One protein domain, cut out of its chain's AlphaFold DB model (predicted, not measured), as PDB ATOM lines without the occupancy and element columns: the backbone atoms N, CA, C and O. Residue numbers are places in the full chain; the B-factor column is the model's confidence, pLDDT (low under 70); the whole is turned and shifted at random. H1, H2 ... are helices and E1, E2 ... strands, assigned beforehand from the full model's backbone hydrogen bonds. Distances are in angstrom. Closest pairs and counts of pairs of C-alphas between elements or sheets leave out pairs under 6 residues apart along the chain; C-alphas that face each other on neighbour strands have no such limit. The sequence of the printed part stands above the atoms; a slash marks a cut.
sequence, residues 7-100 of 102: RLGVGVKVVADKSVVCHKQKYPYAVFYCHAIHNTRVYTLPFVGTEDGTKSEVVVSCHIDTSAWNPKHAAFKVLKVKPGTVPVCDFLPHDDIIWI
ATOM      1  N   ARG A   7     216.571 258.061 216.281       91.69
ATOM      2  CA  ARG A   7     216.614 257.314 217.542       91.69
ATOM      3  C   ARG A   7     218.017 257.327 218.131       91.69
ATOM      4  O   ARG A   7     219.008 257.315 217.397       91.69
ATOM      5  N   LEU A   8     218.089 257.281 219.459       89.69
ATOM      6  CA  LEU A   8     219.349 257.095 220.174       89.69
ATOM      7  C   LEU A   8     219.901 255.694 219.890       89.69
ATOM      8  O   LEU A   8     219.198 254.690 220.023       89.69
ATOM      9  N   GLY A   9     221.164 255.631 219.487       86.56
ATOM     10  CA  GLY A   9     221.927 254.396 219.401       86.56
ATOM     11  C   GLY A   9     222.506 253.977 220.752       86.56
ATOM     12  O   GLY A   9     222.389 254.670 221.762       86.56
ATOM     13  N   VAL A  10     223.164 252.820 220.761       87.50
ATOM     14  CA  VAL A  10     223.884 252.303 221.932       87.50
ATOM     15  C   VAL A  10     225.336 252.780 221.885       87.50
ATOM     16  O   VAL A  10     225.954 252.752 220.823       87.50
ATOM     17  N   GLY A  11     225.891 253.165 223.038       90.00
ATOM     18  CA  GLY A  11     227.311 253.513 223.178       90.00
ATOM     19  C   GLY A  11     227.565 254.973 223.545       90.00
ATOM     20  O   GLY A  11     228.304 255.659 222.847       90.00
ATOM     21  N   VAL A  12     226.958 255.438 224.640       92.25
ATOM     22  CA  VAL A  12     227.246 256.761 225.210       92.25
ATOM     23  C   VAL A  12     228.692 256.799 225.709       92.25
ATOM     24  O   VAL A  12     229.124 255.899 226.430       92.25
ATOM     25  N   LYS A  13     229.429 257.851 225.354       94.38
ATOM     26  CA  LYS A  13     230.807 258.090 225.794       94.38
ATOM     27  C   LYS A  13     230.895 259.421 226.517       94.38
ATOM     28  O   LYS A  13     230.328 260.406 226.060       94.38
ATOM     29  N   VAL A  14     231.627 259.456 227.625       94.06
ATOM     30  CA  VAL A  14     232.026 260.716 228.264       94.06
ATOM     31  C   VAL A  14     233.184 261.298 227.464       94.06
ATOM     32  O   VAL A  14     234.152 260.585 227.209       94.06
ATOM     33  N   VAL A  15     233.094 262.572 227.083       93.25
ATOM     34  CA  VAL A  15     234.172 263.264 226.355       93.25
ATOM     35  C   VAL A  15     234.866 264.341 227.183       93.25
ATOM     36  O   VAL A  15     236.056 264.555 226.984       93.25
ATOM     37  N   ALA A  16     234.178 264.992 228.130       92.75
ATOM     38  CA  ALA A  16     234.801 265.963 229.036       92.75
ATOM     39  C   ALA A  16     233.941 266.261 230.275       92.75
ATOM     40  O   ALA A  16     232.717 266.205 230.209       92.75
ATOM     41  N   ASP A  17     234.583 266.668 231.375       91.81
ATOM     42  CA  ASP A  17     233.943 267.184 232.606       91.81
ATOM     43  C   ASP A  17     233.981 268.724 232.708       91.81
ATOM     44  O   ASP A  17     233.665 269.317 233.740       91.81
ATOM     45  N   LYS A  18     234.463 269.391 231.658       88.62
ATOM     46  CA  LYS A  18     234.512 270.850 231.545       88.62
ATOM     47  C   LYS A  18     234.264 271.234 230.100       88.62
ATOM     48  O   LYS A  18     234.800 270.596 229.195       88.62
ATOM     49  N   SER A  19     233.499 272.296 229.889       90.75
ATOM     50  CA  SER A  19     233.226 272.805 228.552       90.75
ATOM     51  C   SER A  19     232.922 274.298 228.543       90.75
ATOM     52  O   SER A  19     232.517 274.881 229.552       90.75
ATOM     53  N   VAL A  20     233.114 274.909 227.378       92.06
ATOM     54  CA  VAL A  20     232.599 276.238 227.041       92.06
ATOM     55  C   VAL A  20     231.586 276.064 225.921       92.06
ATOM     56  O   VAL A  20     231.924 275.525 224.868       92.06
ATOM     57  N   VAL A  21     230.354 276.508 226.147       91.62
ATOM     58  CA  VAL A  21     229.287 276.481 225.143       91.62
ATOM     59  C   VAL A  21     229.202 277.850 224.487       91.62
ATOM     60  O   VAL A  21     229.211 278.873 225.166       91.62
ATOM     61  N   CYS A  22     229.128 277.865 223.163       93.25
ATOM     62  CA  CYS A  22     229.079 279.051 222.326       93.25
ATOM     63  C   CYS A  22     227.814 279.024 221.470       93.25
ATOM     64  O   CYS A  22     227.683 278.184 220.582       93.25
ATOM     65  N   HIS A  23     226.913 279.974 221.714       93.12
ATOM     66  CA  HIS A  23     225.643 280.089 221.006       93.12
ATOM     67  C   HIS A  23     225.756 281.040 219.821       93.12
ATOM     68  O   HIS A  23     226.154 282.203 219.998       93.12
ATOM     69  N   LYS A  24     225.359 280.591 218.628       93.88
ATOM     70  CA  LYS A  24     225.349 281.452 217.438       93.88
ATOM     71  C   LYS A  24     224.357 282.594 217.620       93.88
ATOM     72  O   LYS A  24     223.186 282.398 217.936       93.88
ATOM     73  N   GLN A  25     224.825 283.814 217.396       93.81
ATOM     74  CA  GLN A  25     223.988 285.003 217.471       93.81
ATOM     75  C   GLN A  25     223.320 285.274 216.125       93.81
ATOM     76  O   GLN A  25     223.884 285.010 215.061       93.81
ATOM     77  N   LYS A  26     222.110 285.842 216.162       92.06
ATOM     78  CA  LYS A  26     221.390 286.277 214.960       92.06
ATOM     79  C   LYS A  26     222.029 287.555 214.408       92.06
ATOM     80  O   LYS A  26     221.520 288.655 214.606       92.06
ATOM     81  N   TYR A  27     223.164 287.396 213.738       92.88
ATOM     82  CA  TYR A  27     223.972 288.477 213.190       92.88
ATOM     83  C   TYR A  27     224.448 288.121 211.769       92.88
ATOM     84  O   TYR A  27     224.594 286.934 211.474       92.88
ATOM     85  N   PRO A  28     224.686 289.098 210.867       93.12
ATOM     86  CA  PRO A  28     225.118 288.814 209.491       93.12
ATOM     87  C   PRO A  28     226.462 288.081 209.379       93.12
ATOM     88  O   PRO A  28     226.748 287.472 208.353       93.12
ATOM     89  N   TYR A  29     227.278 288.139 210.431       93.25
ATOM     90  CA  TYR A  29     228.570 287.468 210.527       93.25
ATOM     91  C   TYR A  29     228.538 286.376 211.600       93.25
ATOM     92  O   TYR A  29     227.677 286.382 212.480       93.25
ATOM     93  N   ALA A  30     229.509 285.461 211.553       91.50
ATOM     94  CA  ALA A  30     229.663 284.383 212.526       91.50
ATOM     95  C   ALA A  30     230.099 284.925 213.902       91.50
ATOM     96  O   ALA A  30     231.283 284.970 214.227       91.50
ATOM     97  N   VAL A  31     229.124 285.363 214.699       95.25
ATOM     98  CA  VAL A  31     229.311 285.846 216.072       95.25
ATOM     99  C   VAL A  31     228.705 284.840 217.037       95.25
ATOM    100  O   VAL A  31     227.561 284.416 216.868       95.25
ATOM    101  N   PHE A  32     229.465 284.494 218.073       95.19
ATOM    102  CA  PHE A  32     229.058 283.535 219.090       95.19
ATOM    103  C   PHE A  32     229.114 284.169 220.477       95.19
ATOM    104  O   PHE A  32     230.092 284.828 220.829       95.19
ATOM    105  N   TYR A  33     228.071 283.947 221.272       94.12
ATOM    106  CA  TYR A  33     228.077 284.249 222.698       94.12
ATOM    107  C   TYR A  33     228.505 282.998 223.460       94.12
ATOM    108  O   TYR A  33     227.782 282.002 223.466       94.12
ATOM    109  N   CYS A  34     229.683 283.051 224.079       93.88
ATOM    110  CA  CYS A  34     230.267 281.915 224.778       93.88
ATOM    111  C   CYS A  34     230.181 282.072 226.294       93.88
ATOM    112  O   CYS A  34     230.450 283.147 226.830       93.88
ATOM    113  N   HIS A  35     229.874 280.982 226.989       91.19
ATOM    114  CA  HIS A  35     229.895 280.917 228.444       91.19
ATOM    115  C   HIS A  35     230.368 279.545 228.927       91.19
ATOM    116  O   HIS A  35     230.204 278.524 228.257       91.19
ATOM    117  N   ALA A  36     231.013 279.545 230.090       86.81
ATOM    118  CA  ALA A  36     231.418 278.335 230.784       86.81
ATOM    119  C   ALA A  36     230.413 278.057 231.895       86.81
ATOM    120  O   ALA A  36     230.040 278.962 232.645       86.81
ATOM    121  N   ILE A  37     230.006 276.802 232.018       76.06
ATOM    122  CA  ILE A  37     229.080 276.379 233.060       76.06
ATOM    123  C   ILE A  37     229.833 275.389 233.932       76.06
ATOM    124  O   ILE A  37     230.431 274.431 233.443       76.06
ATOM    125  N   HIS A  38     229.854 275.654 235.232       79.00
ATOM    126  CA  HIS A  38     230.480 274.754 236.188       79.00
ATOM    127  C   HIS A  38     229.656 273.468 236.326       79.00
ATOM    128  O   HIS A  38     228.441 273.475 236.131       79.00
ATOM    129  N   ASN A  39     230.324 272.369 236.687       87.56
ATOM    130  CA  ASN A  39     229.702 271.060 236.903       87.56
ATOM    131  C   ASN A  39     228.939 270.534 235.676       87.56
ATOM    132  O   ASN A  39     227.852 269.969 235.808       87.56
ATOM    133  N   THR A  40     229.498 270.717 234.478       91.06
ATOM    134  CA  THR A  40     228.993 270.078 233.262       91.06
ATOM    135  C   THR A  40     229.746 268.793 232.953       91.06
ATOM    136  O   THR A  40     230.907 268.622 233.307       91.06
ATOM    137  N   ARG A  41     229.083 267.878 232.255       94.19
ATOM    138  CA  ARG A  41     229.712 266.733 231.607       94.19
ATOM    139  C   ARG A  41     229.189 266.631 230.194       94.19
ATOM    140  O   ARG A  41     227.981 266.670 229.972       94.19
ATOM    141  N   VAL A  42     230.105 266.498 229.255       94.19
ATOM    142  CA  VAL A  42     229.806 266.376 227.838       94.19
ATOM    143  C   VAL A  42     229.875 264.910 227.452       94.19
ATOM    144  O   VAL A  42     230.804 264.191 227.838       94.19
ATOM    145  N   TYR A  43     228.891 264.482 226.676       93.69
ATOM    146  CA  TYR A  43     228.777 263.133 226.159       93.69
ATOM    147  C   TYR A  43     228.678 263.146 224.642       93.69
ATOM    148  O   TYR A  43     228.130 264.082 224.060       93.69
ATOM    149  N   THR A  44     229.138 262.070 224.017       93.44
ATOM    150  CA  THR A  44     228.780 261.748 222.638       93.44
ATOM    151  C   THR A  44     228.005 260.446 222.582       93.44
ATOM    152  O   THR A  44     228.227 259.531 223.381       93.44
ATOM    153  N   LEU A  45     227.047 260.372 221.664       92.75
ATOM    154  CA  LEU A  45     226.271 259.163 221.430       92.75
ATOM    155  C   LEU A  45     225.791 259.076 219.978       92.75
ATOM    156  O   LEU A  45     225.575 260.109 219.340       92.75
ATOM    157  N   PRO A  46     225.595 257.857 219.446       92.81
ATOM    158  CA  PRO A  46     225.118 257.696 218.084       92.81
ATOM    159  C   PRO A  46     223.651 258.108 217.953       92.81
ATOM    160  O   PRO A  46     222.819 257.745 218.784       92.81
ATOM    161  N   PHE A  47     223.324 258.795 216.867       91.62
ATOM    162  CA  PHE A  47     221.974 258.982 216.349       91.62
ATOM    163  C   PHE A  47     221.808 258.120 215.103       91.62
ATOM    164  O   PHE A  47     222.717 258.017 214.278       91.62
ATOM    165  N   VAL A  48     220.652 257.473 214.972       92.94
ATOM    166  CA  VAL A  48     220.323 256.650 213.804       92.94
ATOM    167  C   VAL A  48     219.018 257.155 213.206       92.94
ATOM    168  O   VAL A  48     218.006 257.184 213.908       92.94
ATOM    169  N   GLY A  49     219.045 257.550 211.934       92.44
ATOM    170  CA  GLY A  49     217.860 257.923 211.166       92.44
ATOM    171  C   GLY A  49     216.860 256.772 211.153       92.44
ATOM    172  O   GLY A  49     217.231 255.612 210.952       92.44
ATOM    173  N   THR A  50     215.598 257.065 211.449       91.69
ATOM    174  CA  THR A  50     214.538 256.049 211.520       91.69
ATOM    175  C   THR A  50     214.123 255.535 210.143       91.69
ATOM    176  O   THR A  50     213.725 254.379 210.041       91.69
ATOM    177  N   GLU A  51     214.248 256.363 209.103       90.44
ATOM    178  CA  GLU A  51     213.798 256.045 207.740       90.44
ATOM    179  C   GLU A  51     214.903 255.398 206.895       90.44
ATOM    180  O   GLU A  51     214.666 254.395 206.226       90.44
ATOM    181  N   ASP A  52     216.118 255.943 206.947       90.31
ATOM    182  CA  ASP A  52     217.232 255.569 206.067       90.31
ATOM    183  C   ASP A  52     218.381 254.845 206.794       90.31
ATOM    184  O   ASP A  52     219.313 254.341 206.166       90.31
ATOM    185  N   GLY A  53     218.330 254.775 208.128       89.88
ATOM    186  CA  GLY A  53     219.392 254.194 208.944       89.88
ATOM    187  C   GLY A  53     220.675 255.026 208.992       89.88
ATOM    188  O   GLY A  53     221.693 254.516 209.478       89.88
ATOM    189  N   THR A  54     220.656 256.278 208.520       91.56
ATOM    190  CA  THR A  54     221.821 257.170 208.524       91.56
ATOM    191  C   THR A  54     222.364 257.316 209.936       91.56
ATOM    192  O   THR A  54     221.627 257.597 210.879       91.56
ATOM    193  N   LYS A  55     223.673 257.108 210.097       90.56
ATOM    194  CA  LYS A  55     224.347 257.212 211.392       90.56
ATOM    195  C   LYS A  55     225.045 258.556 211.504       90.56
ATOM    196  O   LYS A  55     225.858 258.905 210.652       90.56
ATOM    197  N   SER A  56     224.781 259.258 212.590       89.06
ATOM    198  CA  SER A  56     225.512 260.452 213.000       89.06
ATOM    199  C   SER A  56     225.922 260.320 214.462       89.06
ATOM    200  O   SER A  56     225.444 259.447 215.185       89.06
ATOM    201  N   GLU A  57     226.852 261.156 214.901       89.69
ATOM    202  CA  GLU A  57     227.165 261.308 216.319       89.69
ATOM    203  C   GLU A  57     226.608 262.652 216.778       89.69
ATOM    204  O   GLU A  57     226.715 263.648 216.060       89.69
ATOM    205  N   VAL A  58     225.993 262.677 217.956       89.88
ATOM    206  CA  VAL A  58     225.526 263.915 218.577       89.88
ATOM    207  C   VAL A  58     226.316 264.185 219.845       89.88
ATOM    208  O   VAL A  58     226.742 263.256 220.537       89.88
ATOM    209  N   VAL A  59     226.455 265.466 220.165       91.31
ATOM    210  CA  VAL A  59     227.033 265.933 221.420       91.31
ATOM    211  C   VAL A  59     225.913 266.363 222.365       91.31
ATOM    212  O   VAL A  59     225.003 267.093 221.973       91.31
ATOM    213  N   VAL A  60     225.988 265.911 223.613       92.25
ATOM    214  CA  VAL A  60     225.052 266.245 224.693       92.25
ATOM    215  C   VAL A  60     225.817 266.909 225.820       92.25
ATOM    216  O   VAL A  60     226.850 266.400 226.256       92.25
ATOM    217  N   SER A  61     225.292 268.021 226.323       92.62
ATOM    218  CA  SER A  61     225.774 268.643 227.551       92.62
ATOM    219  C   SER A  61     224.847 268.256 228.695       92.62
ATOM    220  O   SER A  61     223.631 268.339 228.575       92.62
ATOM    221  N   CYS A  62     225.408 267.819 229.816       93.94
ATOM    222  CA  CYS A  62     224.660 267.569 231.041       93.94
ATOM    223  C   CYS A  62     225.169 268.458 232.164       93.94
ATOM    224  O   CYS A  62     226.352 268.439 232.490       93.94
ATOM    225  N   HIS A  63     224.261 269.163 232.821       93.25
ATOM    226  CA  HIS A  63     224.492 269.862 234.076       93.25
ATOM    227  C   HIS A  63     224.348 268.872 235.222       93.25
ATOM    228  O   HIS A  63     223.240 268.434 235.533       93.25
ATOM    229  N   ILE A  64     225.473 268.494 235.823       94.50
ATOM    230  CA  ILE A  64     225.546 267.471 236.870       94.50
ATOM    231  C   ILE A  64     224.992 267.991 238.194       94.50
ATOM    232  O   ILE A  64     224.373 267.232 238.934       94.50
ATOM    233  N   ASP A  65     225.162 269.286 238.460       92.69
ATOM    234  CA  ASP A  65     224.590 269.953 239.623       92.69
ATOM    235  C   ASP A  65     223.794 271.190 239.199       92.69
ATOM    236  O   ASP A  65     224.337 272.176 238.703       92.69
ATOM    237  N   THR A  66     222.481 271.119 239.405       93.62
ATOM    238  CA  THR A  66     221.538 272.206 239.122       93.62
ATOM    239  C   THR A  66     221.002 272.860 240.397       93.62
ATOM    240  O   THR A  66     220.038 273.617 240.330       93.62
ATOM    241  N   SER A  67     221.592 272.589 241.567       94.56
ATOM    242  CA  SER A  67     221.126 273.096 242.869       94.56
ATOM    243  C   SER A  67     221.054 274.625 242.936       94.56
ATOM    244  O   SER A  67     220.124 275.173 243.523       94.56
ATOM    245  N   ALA A  68     221.990 275.312 242.275       92.19
ATOM    246  CA  ALA A  68     222.049 276.771 242.206       92.19
ATOM    247  C   ALA A  68     221.136 277.389 241.130       92.19
ATOM    248  O   ALA A  68     221.042 278.615 241.027       92.19
ATOM    249  N   TRP A  69     220.482 276.580 240.290       92.44
ATOM    250  CA  TRP A  69     219.604 277.103 239.246       92.44
ATOM    251  C   TRP A  69     218.333 277.694 239.845       92.44
ATOM    252  O   TRP A  69     217.822 277.243 240.870       92.44
ATOM    253  N   ASN A  70     217.764 278.680 239.151       94.25
ATOM    254  CA  ASN A  70     216.471 279.244 239.519       94.25
ATOM    255  C   ASN A  70     215.413 278.120 239.607       94.25
ATOM    256  O   ASN A  70     215.156 277.470 238.593       94.25
ATOM    257  N   PRO A  71     214.722 277.918 240.744       95.38
ATOM    258  CA  PRO A  71     213.698 276.876 240.872       95.38
ATOM    259  C   PRO A  71     212.542 276.989 239.866       95.38
ATOM    260  O   PRO A  71     211.825 276.020 239.629       95.38
ATOM    261  N   LYS A  72     212.349 278.165 239.253       95.94
ATOM    262  CA  LYS A  72     211.356 278.417 238.195       95.94
ATOM    263  C   LYS A  72     211.898 278.203 236.773       95.94
ATOM    264  O   LYS A  72     211.163 278.486 235.822       95.94
ATOM    265  N   HIS A  73     213.141 277.734 236.616       93.69
ATOM    266  CA  HIS A  73     213.765 277.455 235.321       93.69
ATOM    267  C   HIS A  73     212.919 276.474 234.495       93.69
ATOM    268  O   HIS A  73     212.303 275.552 235.036       93.69
ATOM    269  N   ALA A  74     212.880 276.668 233.175       94.44
ATOM    270  CA  ALA A  74     212.003 275.907 232.283       94.44
ATOM    271  C   ALA A  74     212.262 274.391 232.343       94.44
ATOM    272  O   ALA A  74     211.311 273.612 232.360       94.44
ATOM    273  N   ALA A  75     213.530 273.984 232.475       94.00
ATOM    274  CA  ALA A  75     213.925 272.579 232.584       94.00
ATOM    275  C   ALA A  75     213.183 271.829 233.705       94.00
ATOM    276  O   ALA A  75     212.700 270.721 233.490       94.00
ATOM    277  N   PHE A  76     213.003 272.453 234.874       96.06
ATOM    278  CA  PHE A  76     212.318 271.833 236.016       96.06
ATOM    279  C   PHE A  76     210.820 271.638 235.779       96.06
ATOM    280  O   PHE A  76     210.229 270.686 236.284       96.06
ATOM    281  N   LYS A  77     210.205 272.498 234.959       94.88
ATOM    282  CA  LYS A  77     208.797 272.363 234.566       94.88
ATOM    283  C   LYS A  77     208.606 271.245 233.545       94.88
ATOM    284  O   LYS A  77     207.672 270.464 233.678       94.88
ATOM    285  N   VAL A  78     209.497 271.167 232.553       95.31
ATOM    286  CA  VAL A  78     209.444 270.158 231.481       95.31
ATOM    287  C   VAL A  78     209.751 268.765 232.029       95.31
ATOM    288  O   VAL A  78     208.987 267.832 231.797       95.31
ATOM    289  N   LEU A  79     210.831 268.633 232.802       95.38
ATOM    290  CA  LEU A  79     211.293 267.353 233.344       95.38
ATOM    291  C   LEU A  79     210.562 266.938 234.628       95.38
ATOM    292  O   LEU A  79     210.681 265.792 235.048       95.38
ATOM    293  N   LYS A  80     209.794 267.848 235.247       96.31
ATOM    294  CA  LYS A  80     209.079 267.630 236.519       96.31
ATOM    295  C   LYS A  80     210.006 267.206 237.667       96.31
ATOM    296  O   LYS A  80     209.661 266.348 238.477       96.31
ATOM    297  N   VAL A  81     211.174 267.839 237.751       96.50
ATOM    298  CA  VAL A  81     212.188 267.610 238.797       96.50
ATOM    299  C   VAL A  81     212.514 268.908 239.531       96.50
ATOM    300  O   VAL A  81     212.118 269.987 239.093       96.50
ATOM    301  N   LYS A  82     213.212 268.817 240.665       96.31
ATOM    302  CA  LYS A  82     213.629 269.982 241.458       96.31
ATOM    303  C   LYS A  82     215.118 270.286 241.226       96.31
ATOM    304  O   LYS A  82     215.858 269.390 240.817       96.31
ATOM    305  N   PRO A  83     215.577 271.519 241.507       96.12
ATOM    306  CA  PRO A  83     217.003 271.839 241.514       96.12
ATOM    307  C   PRO A  83     217.817 270.838 242.342       96.12
ATOM    308  O   PRO A  83     217.427 270.500 243.461       96.12
ATOM    309  N   GLY A  84     218.933 270.362 241.790       94.75
ATOM    310  CA  GLY A  84     219.900 269.509 242.491       94.75
ATOM    311  C   GLY A  84     219.478 268.051 242.717       94.75
ATOM    312  O   GLY A  84     220.250 267.298 243.300       94.75
ATOM    313  N   THR A  85     218.291 267.617 242.272       95.75
ATOM    314  CA  THR A  85     217.857 266.219 242.487       95.75
ATOM    315  C   THR A  85     218.375 265.255 241.429       95.75
ATOM    316  O   THR A  85     218.588 264.084 241.721       95.75
ATOM    317  N   VAL A  86     218.527 265.729 240.192       95.31
ATOM    318  CA  VAL A  86     219.024 264.943 239.057       95.31
ATOM    319  C   VAL A  86     219.846 265.832 238.120       95.31
ATOM    320  O   VAL A  86     219.605 267.046 238.074       95.31
ATOM    321  N   PRO A  87     220.765 265.247 237.332       94.38
ATOM    322  CA  PRO A  87     221.379 265.950 236.218       94.38
ATOM    323  C   PRO A  87     220.339 266.365 235.172       94.38
ATOM    324  O   PRO A  87     219.377 265.638 234.914       94.38
ATOM    325  N   VAL A  88     220.552 267.515 234.541       94.44
ATOM    326  CA  VAL A  88     219.732 268.002 233.421       94.44
ATOM    327  C   VAL A  88     220.595 268.004 232.169       94.44
ATOM    328  O   VAL A  88     221.630 268.659 232.161       94.44
ATOM    329  N   CYS A  89     220.179 267.278 231.133       93.12
ATOM    330  CA  CYS A  89     220.915 267.167 229.875       93.12
ATOM    331  C   CYS A  89     220.144 267.787 228.713       93.12
ATOM    332  O   CYS A  89     218.921 267.654 228.647       93.12
ATOM    333  N   ASP A  90     220.864 268.397 227.780       91.12
ATOM    334  CA  ASP A  90     220.316 268.958 226.555       91.12
ATOM    335  C   ASP A  90     221.209 268.699 225.332       91.12
ATOM    336  O   ASP A  90     222.409 268.416 225.413       91.12
ATOM    337  N   PHE A  91     220.561 268.744 224.168       88.56
ATOM    338  CA  PHE A  91     221.241 268.806 222.883       88.56
ATOM    339  C   PHE A  91     221.516 270.265 222.551       88.56
ATOM    340  O   PHE A  91     220.679 271.138 222.793       88.56
ATOM    341  N   LEU A  92     222.667 270.517 221.938       83.00
ATOM    342  CA  LEU A  92     222.989 271.840 221.431       83.00
ATOM    343  C   LEU A  92     222.142 272.142 220.182       83.00
ATOM    344  O   LEU A  92     221.999 271.270 219.318       83.00
ATOM    345  N   PRO A  93     221.575 273.356 220.071       82.12
ATOM    346  CA  PRO A  93     220.958 273.833 218.843       82.12
ATOM    347  C   PRO A  93     221.861 273.667 217.618       82.12
ATOM    348  O   PRO A  93     223.090 273.691 217.704       82.12
ATOM    349  N   HIS A  94     221.231 273.555 216.450       78.44
ATOM    350  CA  HIS A  94     221.943 273.563 215.178       78.44
ATOM    351  C   HIS A  94     222.758 274.865 215.044       78.44
ATOM    352  O   HIS A  94     222.193 275.949 215.167       78.44
ATOM    353  N   ASP A  95     224.057 274.732 214.757       87.56
ATOM    354  CA  ASP A  95     225.100 275.777 214.703       87.56
ATOM    355  C   ASP A  95     225.749 276.206 216.032       87.56
ATOM    356  O   ASP A  95     226.647 277.052 216.002       87.56
ATOM    357  N   ASP A  96     225.372 275.643 217.179       90.75
ATOM    358  CA  ASP A  96     226.087 275.914 218.430       90.75
ATOM    359  C   ASP A  96     227.374 275.080 218.537       90.75
ATOM    360  O   ASP A  96     227.477 273.966 218.019       90.75
ATOM    361  N   ILE A  97     228.380 275.630 219.221       91.81
ATOM    362  CA  ILE A  97     229.708 275.016 219.359       91.81
ATOM    363  C   ILE A  97     229.973 274.728 220.831       91.81
ATOM    364  O   ILE A  97     229.727 275.569 221.695       91.81
ATOM    365  N   ILE A  98     230.547 273.560 221.114       91.62
ATOM    366  CA  ILE A  98     231.075 273.228 222.433       91.62
ATOM    367  C   ILE A  98     232.578 272.990 222.359       91.62
ATOM    368  O   ILE A  98     233.064 272.160 221.595       91.62
ATOM    369  N   TRP A  99     233.318 273.741 223.166       92.12
ATOM    370  CA  TRP A  99     234.757 273.598 223.317       92.12
ATOM    371  C   TRP A  99     235.054 272.782 224.564       92.12
ATOM    372  O   TRP A  99     234.568 273.104 225.650       92.12
ATOM    373  N   ILE A 100     235.872 271.747 224.412       91.25
ATOM    374  CA  ILE A 100     236.360 270.905 225.504       91.25
ATOM    375  C   ILE A 100     237.886 271.046 225.621       91.25
ATOM    376  O   ILE A 100     238.552 271.273 224.605       91.25
TER     377      ILE A 100
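Overview. This is residues 7 to 100 of the 102 residues of the protein "BURP domain-containing protein" of Vitis vinifera (UniProt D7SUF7). A long twisted hairpin of two strands, E4 and E5, has E1 along one edge and E6 along the other, and a smaller sheet, the hairpin E2 and E3 with E7 beside E2, lies off to one side of it. The stretch between E5 and E6 loops away from the larger sheet and holds one small helix, H1, which only just grazes it. The 94 printed residues run E1, E2, E3, E4, E5, H1, E6, E7; the sheet orders are E1, E4, E5, E6 and E3, E2, E7, both antiparallel. The class is mostly strand, with under half of the residues in named elements. The whole is only just loose, close to compact, with a radius of gyration of the C-alphas of 14.9 A and spans of 41 by 36 by 24 A.

Arrangement. Residues 7 to 8 pair, antiparallel, with residues 47 to 48 of E4, residues 40 to 49. E1, residues 13 to 16, is an edge strand and the antiparallel neighbour of E4, with N 13 and O 44 within hydrogen-bond range at 2.9 A. E2, residues 20 to 24, and E3, residues 32 to 36, form a hairpin, with N 23 and O 33 at 2.8 A. E4 and E5, residues 55 to 63, form the other hairpin, with N 43 and O 60 at 2.8 A. H1, residues 74 to 79, has every O i to N i+4 pair within hydrogen-bond range. It grazes the larger sheet with its residues 75 to 79; its closest C-alphas to E6, residues 88 to 91, are those of Ala 75 and Val 88, 7.4 A apart. E6 is the other edge strand, antiparallel to E5, with N 63 and O 88 at 2.8 A. E7, residues 97 to 99, is antiparallel to E2, with N 22 and O 97 at 2.8 A. E7 is apart from E4, and only just apart from E5, at 8.4 A.

Along the chain. E1 begins at C-alpha 13, (230.807, 258.090, 225.794), and spans 9.4 A. E2 spans 13.1 A and E3 13.0 A. E4, the longest strand by residues, runs 27.6 A to C-alpha 49 at (217.860, 257.923, 211.166), and E5 spans 26.0 A. H1 spans 8.6 A, E6 10.7 A and E7 6.6 A, ending at C-alpha 99, (234.757, 273.598, 223.317).

Size, cuts and confidence. The C-alphas of Asp 52 and Ala 68, the two farthest apart, are 42.2 A apart. The printed part has no cut, and no link is long. The mean pLDDT of the printed part is 91.9, and no printed residue is under 70.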